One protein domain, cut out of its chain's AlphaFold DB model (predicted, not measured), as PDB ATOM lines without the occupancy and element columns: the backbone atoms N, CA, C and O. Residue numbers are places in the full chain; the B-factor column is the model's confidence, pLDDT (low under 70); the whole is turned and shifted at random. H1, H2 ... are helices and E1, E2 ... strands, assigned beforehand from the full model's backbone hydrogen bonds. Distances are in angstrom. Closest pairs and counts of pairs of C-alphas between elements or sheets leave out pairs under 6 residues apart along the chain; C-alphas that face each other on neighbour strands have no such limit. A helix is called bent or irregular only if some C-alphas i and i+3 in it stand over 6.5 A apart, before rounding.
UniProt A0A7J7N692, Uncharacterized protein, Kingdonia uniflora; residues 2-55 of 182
ATOM      1  N   LEU A   2     184.710 235.927 381.530       59.00
ATOM      2  CA  LEU A   2     183.251 235.859 381.691       59.00
ATOM      3  C   LEU A   2     182.538 236.347 380.428       59.00
ATOM      4  O   LEU A   2     182.926 237.375 379.866       59.00
ATOM      5  N   ARG A   3     181.503 235.615 380.012       66.88
ATOM      6  CA  ARG A   3     180.570 236.016 378.956       66.88
ATOM      7  C   ARG A   3     179.212 236.286 379.586       66.88
ATOM      8  O   ARG A   3     178.706 235.457 380.337       66.88
ATOM      9  N   LEU A   4     178.651 237.448 379.293       65.88
ATOM     10  CA  LEU A   4     177.343 237.882 379.748       65.88
ATOM     11  C   LEU A   4     176.338 237.659 378.619       65.88
ATOM     12  O   LEU A   4     176.517 238.188 377.524       65.88
ATOM     13  N   LYS A   5     175.266 236.921 378.903       73.31
ATOM     14  CA  LYS A   5     174.098 236.847 378.027       73.31
ATOM     15  C   LYS A   5     173.001 237.719 378.622       73.31
ATOM     16  O   LYS A   5     172.548 237.452 379.733       73.31
ATOM     17  N   ALA A   6     172.596 238.764 377.912       65.94
ATOM     18  CA  ALA A   6     171.447 239.579 378.289       65.94
ATOM     19  C   ALA A   6     170.258 239.226 377.390       65.94
ATOM     20  O   ALA A   6     170.392 239.116 376.170       65.94
ATOM     21  N   VAL A   7     169.105 239.005 378.021       65.62
ATOM     22  CA  VAL A   7     167.904 238.497 377.357       65.62
ATOM     23  C   VAL A   7     166.841 239.571 377.315       65.62
ATOM     24  O   VAL A   7     166.450 240.097 378.357       65.62
ATOM     25  N   GLU A   8     166.348 239.871 376.119       66.38
ATOM     26  CA  GLU A   8     165.256 240.817 375.928       66.38
ATOM     27  C   GLU A   8     164.056 240.178 375.235       66.38
ATOM     28  O   GLU A   8     164.179 239.252 374.435       66.38
ATOM     29  N   ASN A   9     162.878 240.725 375.533       58.25
ATOM     30  CA  ASN A   9     161.630 240.331 374.886       58.25
ATOM     31  C   ASN A   9     161.591 240.810 373.408       58.25
ATOM     32  O   ASN A   9     161.068 240.142 372.515       58.25
ATOM     33  N   GLU A  10     162.236 241.942 373.104       60.56
ATOM     34  CA  GLU A  10     162.330 242.483 371.744       60.56
ATOM     35  C   GLU A  10     163.509 241.907 370.946       60.56
ATOM     36  O   GLU A  10     164.485 241.406 371.497       60.56
ATOM     37  N   ALA A  11     163.429 241.979 369.612       57.34
ATOM     38  CA  ALA A  11     164.505 241.496 368.752       57.34
ATOM     39  C   ALA A  11     165.822 242.265 369.012       57.34
ATOM     40  O   ALA A  11     165.800 243.499 369.038       57.34
ATOM     41  N   PRO A  12     166.982 241.578 369.091       56.53
ATOM     42  CA  PRO A  12     168.289 242.180 369.387       56.53
ATOM     43  C   PRO A  12     168.757 243.226 368.357       56.53
ATOM     44  O   PRO A  12     169.749 243.914 368.578       56.53
ATOM     45  N   GLY A  13     168.032 243.384 367.243       54.69
ATOM     46  CA  GLY A  13     168.281 244.391 366.212       54.69
ATOM     47  C   GLY A  13     167.784 245.807 366.531       54.69
ATOM     48  O   GLY A  13     167.992 246.702 365.713       54.69
ATOM     49  N   ASN A  14     167.145 246.060 367.684       63.88
ATOM     50  CA  ASN A  14     166.763 247.422 368.089       63.88
ATOM     51  C   ASN A  14     167.987 248.219 368.594       63.88
ATOM     52  O   ASN A  14     168.118 248.551 369.775       63.88
ATOM     53  N   HIS A  15     168.912 248.515 367.677       59.88
ATOM     54  CA  HIS A  15     170.204 249.140 367.968       59.88
ATOM     55  C   HIS A  15     170.094 250.489 368.683       59.88
ATOM     56  O   HIS A  15     171.011 250.843 369.413       59.88
ATOM     57  N   ALA A  16     169.000 251.238 368.503       66.75
ATOM     58  CA  ALA A  16     168.806 252.519 369.178       66.75
ATOM     59  C   ALA A  16     168.601 252.339 370.690       66.75
ATOM     60  O   ALA A  16     169.252 253.018 371.481       66.75
ATOM     61  N   LYS A  17     167.754 251.379 371.086       62.72
ATOM     62  CA  LYS A  17     167.467 251.068 372.492       62.72
ATOM     63  C   LYS A  17     168.694 250.487 373.200       62.72
ATOM     64  O   LYS A  17     168.997 250.872 374.323       62.72
ATOM     65  N   LEU A  18     169.429 249.606 372.519       71.38
ATOM     66  CA  LEU A  18     170.517 248.808 373.111       71.38
ATOM     67  C   LEU A  18     171.909 249.404 372.895       71.38
ATOM     68  O   LEU A  18     172.911 248.806 373.281       71.38
ATOM     69  N   LYS A  19     171.989 250.593 372.286       76.19
ATOM     70  CA  LYS A  19     173.254 251.261 371.958       76.19
ATOM     71  C   LYS A  19     174.171 251.401 373.171       76.19
ATOM     72  O   LYS A  19     175.369 251.180 373.051       76.19
ATOM     73  N   HIS A  20     173.595 251.752 374.316       73.69
ATOM     74  CA  HIS A  20     174.332 251.976 375.554       73.69
ATOM     75  C   HIS A  20     175.019 250.696 376.067       73.69
ATOM     76  O   HIS A  20     176.144 250.772 376.546       73.69
ATOM     77  N   LEU A  21     174.413 249.514 375.883       73.62
ATOM     78  CA  LEU A  21     175.013 248.231 376.275       73.62
ATOM     79  C   LEU A  21     176.257 247.907 375.440       73.62
ATOM     80  O   LEU A  21     177.278 247.479 375.969       73.62
ATOM     81  N   TRP A  22     176.201 248.176 374.134       80.44
ATOM     82  CA  TRP A  22     177.334 247.972 373.224       80.44
ATOM     83  C   TRP A  22     178.480 248.972 373.421       80.44
ATOM     84  O   TRP A  22     179.573 248.756 372.898       80.44
ATOM     85  N   GLN A  23     178.236 250.067 374.142       79.38
ATOM     86  CA  GLN A  23     179.247 251.066 374.492       79.38
ATOM     87  C   GLN A  23     180.013 250.720 375.779       79.38
ATOM     88  O   GLN A  23     180.998 251.392 376.079       79.38
ATOM     89  N   LEU A  24     179.600 249.683 376.518       76.31
ATOM     90  CA  LEU A  24     180.311 249.220 377.709       76.31
ATOM     91  C   LEU A  24     181.683 248.632 377.347       76.31
ATOM     92  O   LEU A  24     181.869 247.997 376.304       76.31
ATOM     93  N   GLU A  25     182.655 248.814 378.238       81.75
ATOM     94  CA  GLU A  25     184.012 248.312 378.036       81.75
ATOM     95  C   GLU A  25     184.040 246.774 377.949       81.75
ATOM     96  O   GLU A  25     183.560 246.045 378.826       81.75
ATOM     97  N   GLY A  26     184.612 246.264 376.858       82.12
ATOM     98  CA  GLY A  26     184.688 244.831 376.585       82.12
ATOM     99  C   GLY A  26     183.358 244.194 376.161       82.12
ATOM    100  O   GLY A  26     183.238 242.969 376.210       82.12
ATOM    101  N   ALA A  27     182.333 244.984 375.811       80.94
ATOM    102  CA  ALA A  27     181.034 244.455 375.391       80.94
ATOM    103  C   ALA A  27     181.125 243.640 374.095       80.94
ATOM    104  O   ALA A  27     180.493 242.598 373.987       80.94
ATOM    105  N   LYS A  28     181.944 244.052 373.122       83.44
ATOM    106  CA  LYS A  28     182.068 243.338 371.837       83.44
ATOM    107  C   LYS A  28     182.599 241.912 371.999       83.44
ATOM    108  O   LYS A  28     182.318 241.053 371.170       83.44
ATOM    109  N   GLU A  29     183.364 241.670 373.055       86.12
ATOM    110  CA  GLU A  29     184.024 240.403 373.349       86.12
ATOM    111  C   GLU A  29     183.255 239.567 374.381       86.12
ATOM    112  O   GLU A  29     183.393 238.341 374.409       86.12
ATOM    113  N   ARG A  30     182.482 240.223 375.257       83.31
ATOM    114  CA  ARG A  30     181.856 239.592 376.429       83.31
ATOM    115  C   ARG A  30     180.334 239.623 376.439       83.31
ATOM    116  O   ARG A  30     179.772 238.829 377.182       83.31
ATOM    117  N   LEU A  31     179.677 240.511 375.695       81.88
ATOM    118  CA  LEU A  31     178.221 240.666 375.699       81.88
ATOM    119  C   LEU A  31     177.589 239.937 374.512       81.88
ATOM    120  O   LEU A  31     177.901 240.209 373.355       81.88
ATOM    121  N   GLU A  32     176.636 239.067 374.813       85.56
ATOM    122  CA  GLU A  32     175.737 238.440 373.852       85.56
ATOM    123  C   GLU A  32     174.299 238.871 374.173       85.56
ATOM    124  O   GLU A  32     173.840 238.738 375.308       85.56
ATOM    125  N   LEU A  33     173.586 239.417 373.184       82.06
ATOM    126  CA  LEU A  33     172.172 239.776 373.316       82.06
ATOM    127  C   LEU A  33     171.313 238.706 372.649       82.06
ATOM    128  O   LEU A  33     171.436 238.473 371.446       82.06
ATOM    129  N   VAL A  34     170.426 238.088 373.424       81.19
ATOM    130  CA  VAL A  34     169.548 237.007 372.968       81.19
ATOM    131  C   VAL A  34     168.092 237.443 373.109       81.19
ATOM    132  O   VAL A  34     167.719 238.115 374.069       81.19
ATOM    133  N   LYS A  35     167.249 237.066 372.145       81.31
ATOM    134  CA  LYS A  35     165.799 237.239 372.271       81.31
ATOM    135  C   LYS A  35     165.202 236.024 372.971       81.31
ATOM    136  O   LYS A  35     165.382 234.916 372.471       81.31
ATOM    137  N   ALA A  36     164.418 236.227 374.023       78.00
ATOM    138  CA  ALA A  36     163.551 235.181 374.562       78.00
ATOM    139  C   ALA A  36     162.229 235.770 375.055       78.00
ATOM    140  O   ALA A  36     162.190 236.865 375.615       78.00
ATOM    141  N   GLU A  37     161.145 235.026 374.849       73.38
ATOM    142  CA  GLU A  37     159.826 235.389 375.358       73.38
ATOM    143  C   GLU A  37     159.615 234.747 376.730       73.38
ATOM    144  O   GLU A  37     159.798 233.541 376.883       73.38
ATOM    145  N   LEU A  38     159.219 235.550 377.724       69.81
ATOM    146  CA  LEU A  38     159.046 235.089 379.106       69.81
ATOM    147  C   LEU A  38     157.920 234.058 379.228       69.81
ATOM    148  O   LEU A  38     157.992 233.148 380.047       69.81
ATOM    149  N   MET A  39     156.883 234.226 378.411       70.31
ATOM    150  CA  MET A  39     155.665 233.418 378.464       70.31
ATOM    151  C   MET A  39     155.763 232.107 377.674       70.31
ATOM    152  O   MET A  39     154.822 231.317 377.698       70.31
ATOM    153  N   GLU A  40     156.868 231.872 376.969       76.25
ATOM    154  CA  GLU A  40     157.085 230.656 376.188       76.25
ATOM    155  C   GLU A  40     158.036 229.711 376.939       76.25
ATOM    156  O   GLU A  40     159.214 230.010 377.149       76.25
ATOM    157  N   GLU A  41     157.516 228.553 377.348       80.38
ATOM    158  CA  GLU A  41     158.278 227.527 378.064       80.38
ATOM    159  C   GLU A  41     159.514 227.072 377.263       80.38
ATOM    160  O   GLU A  41     159.470 226.927 376.039       80.38
ATOM    161  N   GLY A  42     160.642 226.884 377.955       84.81
ATOM    162  CA  GLY A  42     161.911 226.439 377.369       84.81
ATOM    163  C   GLY A  42     162.703 227.505 376.600       84.81
ATOM    164  O   GLY A  42     163.836 227.251 376.196       84.81
ATOM    165  N   LYS A  43     162.185 228.731 376.408       83.25
ATOM    166  CA  LYS A  43     162.899 229.772 375.632       83.25
ATOM    167  C   LYS A  43     164.178 230.298 376.266       83.25
ATOM    168  O   LYS A  43     164.998 230.892 375.567       83.25
ATOM    169  N   PHE A  44     164.358 230.089 377.563       81.19
ATOM    170  CA  PHE A  44     165.574 230.493 378.258       81.19
ATOM    171  C   PHE A  44     166.609 229.378 378.308       81.19
ATOM    172  O   PHE A  44     167.769 229.707 378.533       81.19
ATOM    173  N   ASP A  45     166.232 228.118 378.069       85.81
ATOM    174  CA  ASP A  45     167.064 226.939 378.334       85.81
ATOM    175  C   ASP A  45     168.431 227.069 377.656       85.81
ATOM    176  O   ASP A  45     169.442 227.211 378.337       85.81
ATOM    177  N   ASP A  46     168.477 227.185 376.329       84.31
ATOM    178  CA  ASP A  46     169.734 227.347 375.579       84.31
ATOM    179  C   ASP A  46     170.554 228.572 376.021       84.31
ATOM    180  O   ASP A  46     171.789 228.590 375.964       84.31
ATOM    181  N   THR A  47     169.868 229.618 376.478       82.19
ATOM    182  CA  THR A  47     170.522 230.846 376.923       82.19
ATOM    183  C   THR A  47     171.194 230.639 378.273       82.19
ATOM    184  O   THR A  47     172.354 231.013 378.430       82.19
ATOM    185  N   VAL A  48     170.508 230.010 379.224       82.31
ATOM    186  CA  VAL A  48     171.014 229.784 380.583       82.31
ATOM    187  C   VAL A  48     171.980 228.606 380.671       82.31
ATOM    188  O   VAL A  48     172.791 228.543 381.596       82.31
ATOM    189  N   MET A  49     171.920 227.675 379.718       82.44
ATOM    190  CA  MET A  49     172.804 226.515 379.685       82.44
ATOM    191  C   MET A  49     174.275 226.939 379.594       82.44
ATOM    192  O   MET A  49     174.693 227.669 378.692       82.44
ATOM    193  N   GLY A  50     175.070 226.458 380.554       79.62
ATOM    194  CA  GLY A  50     176.500 226.757 380.668       79.62
ATOM    195  C   GLY A  50     176.832 228.126 381.270       79.62
ATOM    196  O   GLY A  50     178.008 228.482 381.304       79.62
ATOM    197  N   CYS A  51     175.843 228.895 381.734       79.69
ATOM    198  CA  CYS A  51     176.092 230.112 382.502       79.69
ATOM    199  C   CYS A  51     176.475 229.777 383.950       79.69
ATOM    200  O   CYS A  51     175.810 228.973 384.600       79.69
ATOM    201  N   ASP A  52     177.496 230.461 384.474       73.69
ATOM    202  CA  ASP A  52     177.874 230.382 385.895       73.69
ATOM    203  C   ASP A  52     176.816 231.034 386.809       73.69
ATOM    204  O   ASP A  52     176.679 230.680 387.978       73.69
ATOM    205  N   GLY A  53     176.034 231.975 386.267       70.50
ATOM    206  CA  GLY A  53     174.930 232.642 386.952       70.50
ATOM    207  C   GLY A  53     173.920 233.223 385.964       70.50
ATOM    208  O   GLY A  53     174.275 233.605 384.848       70.50
ATOM    209  N   VAL A  54     172.651 233.280 386.372       70.94
ATOM    210  CA  VAL A  54     171.549 233.851 385.584       70.94
ATOM    211  C   VAL A  54     170.857 234.916 386.410       70.94
ATOM    212  O   VAL A  54     170.443 234.667 387.544       70.94
ATOM    213  N   PHE A  55     170.684 236.085 385.807       68.69
ATOM    214  CA  PHE A  55     170.065 237.238 386.434       68.69
ATOM    215  C   PHE A  55     168.806 237.620 385.665       68.69
ATOM    216  O   PHE A  55     168.875 238.029 384.508       68.69
TER     217      PHE A  55
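AT A GLANCE: This is residues 2 to 55 of the 182 residues of an uncharacterized protein of Kingdonia uniflora (UniProt A0A7J7N692). Two parallel strands side by side, E1 and E2, form a small ribbon between H1 and H2 on one side and the short H3 on the other. The 54 printed residues run E1, H1, H2, E2, H3, mixed class, under half in named elements. The whole is only just compact, close to loose, radius of gyration of the C-alphas 11.6 A, and only just flat, spanning 31 by 25 by 14 A.

HOW THE PARTS SIT: E1, residues 4 to 8, and E2, residues 31 to 35, are parallel at 28 degrees; N 6 and O 32 are 2.9 A apart, within hydrogen-bond range. With H1, residues 15 to 22, and H2, residues 27 to 30, they make a strand-helix-strand unit, parallel neighbour strands with helices between, its crossover right-handed. H1 and H2 are close but not clearly touching, closest C-alphas Trp 22 and Lys 28, 6.8 A. H3, residues 45 to 48, is apart from both; its closest C-alpha to E1 is Thr 47, 7.1 A from that of Lys 5. In H1 2 of 4 O i to N i+4 pairs are within range; H2 and H3 are too short for one.

IN THESE COORDINATES: E1 begins at C-alpha 4 (177.343, 237.882, 379.748) and measures 13.0 A, E2 13.3 A, H1 8.9 A, H2 5.0 A. H1 is irregular: C-alphas 17 and 20 are 7.6 A apart. H3, 5.4 A, ends at C-alpha 48 (171.014, 229.784, 380.583).

THE WHOLE: The C-alphas of Glu 25 and Glu 41 are the two farthest apart, 33.1 A. The printed part has no cut and no long link. Its mean pLDDT is 74.1, under 70 at residues 2 to 4, 6 to 17, 38 and 55.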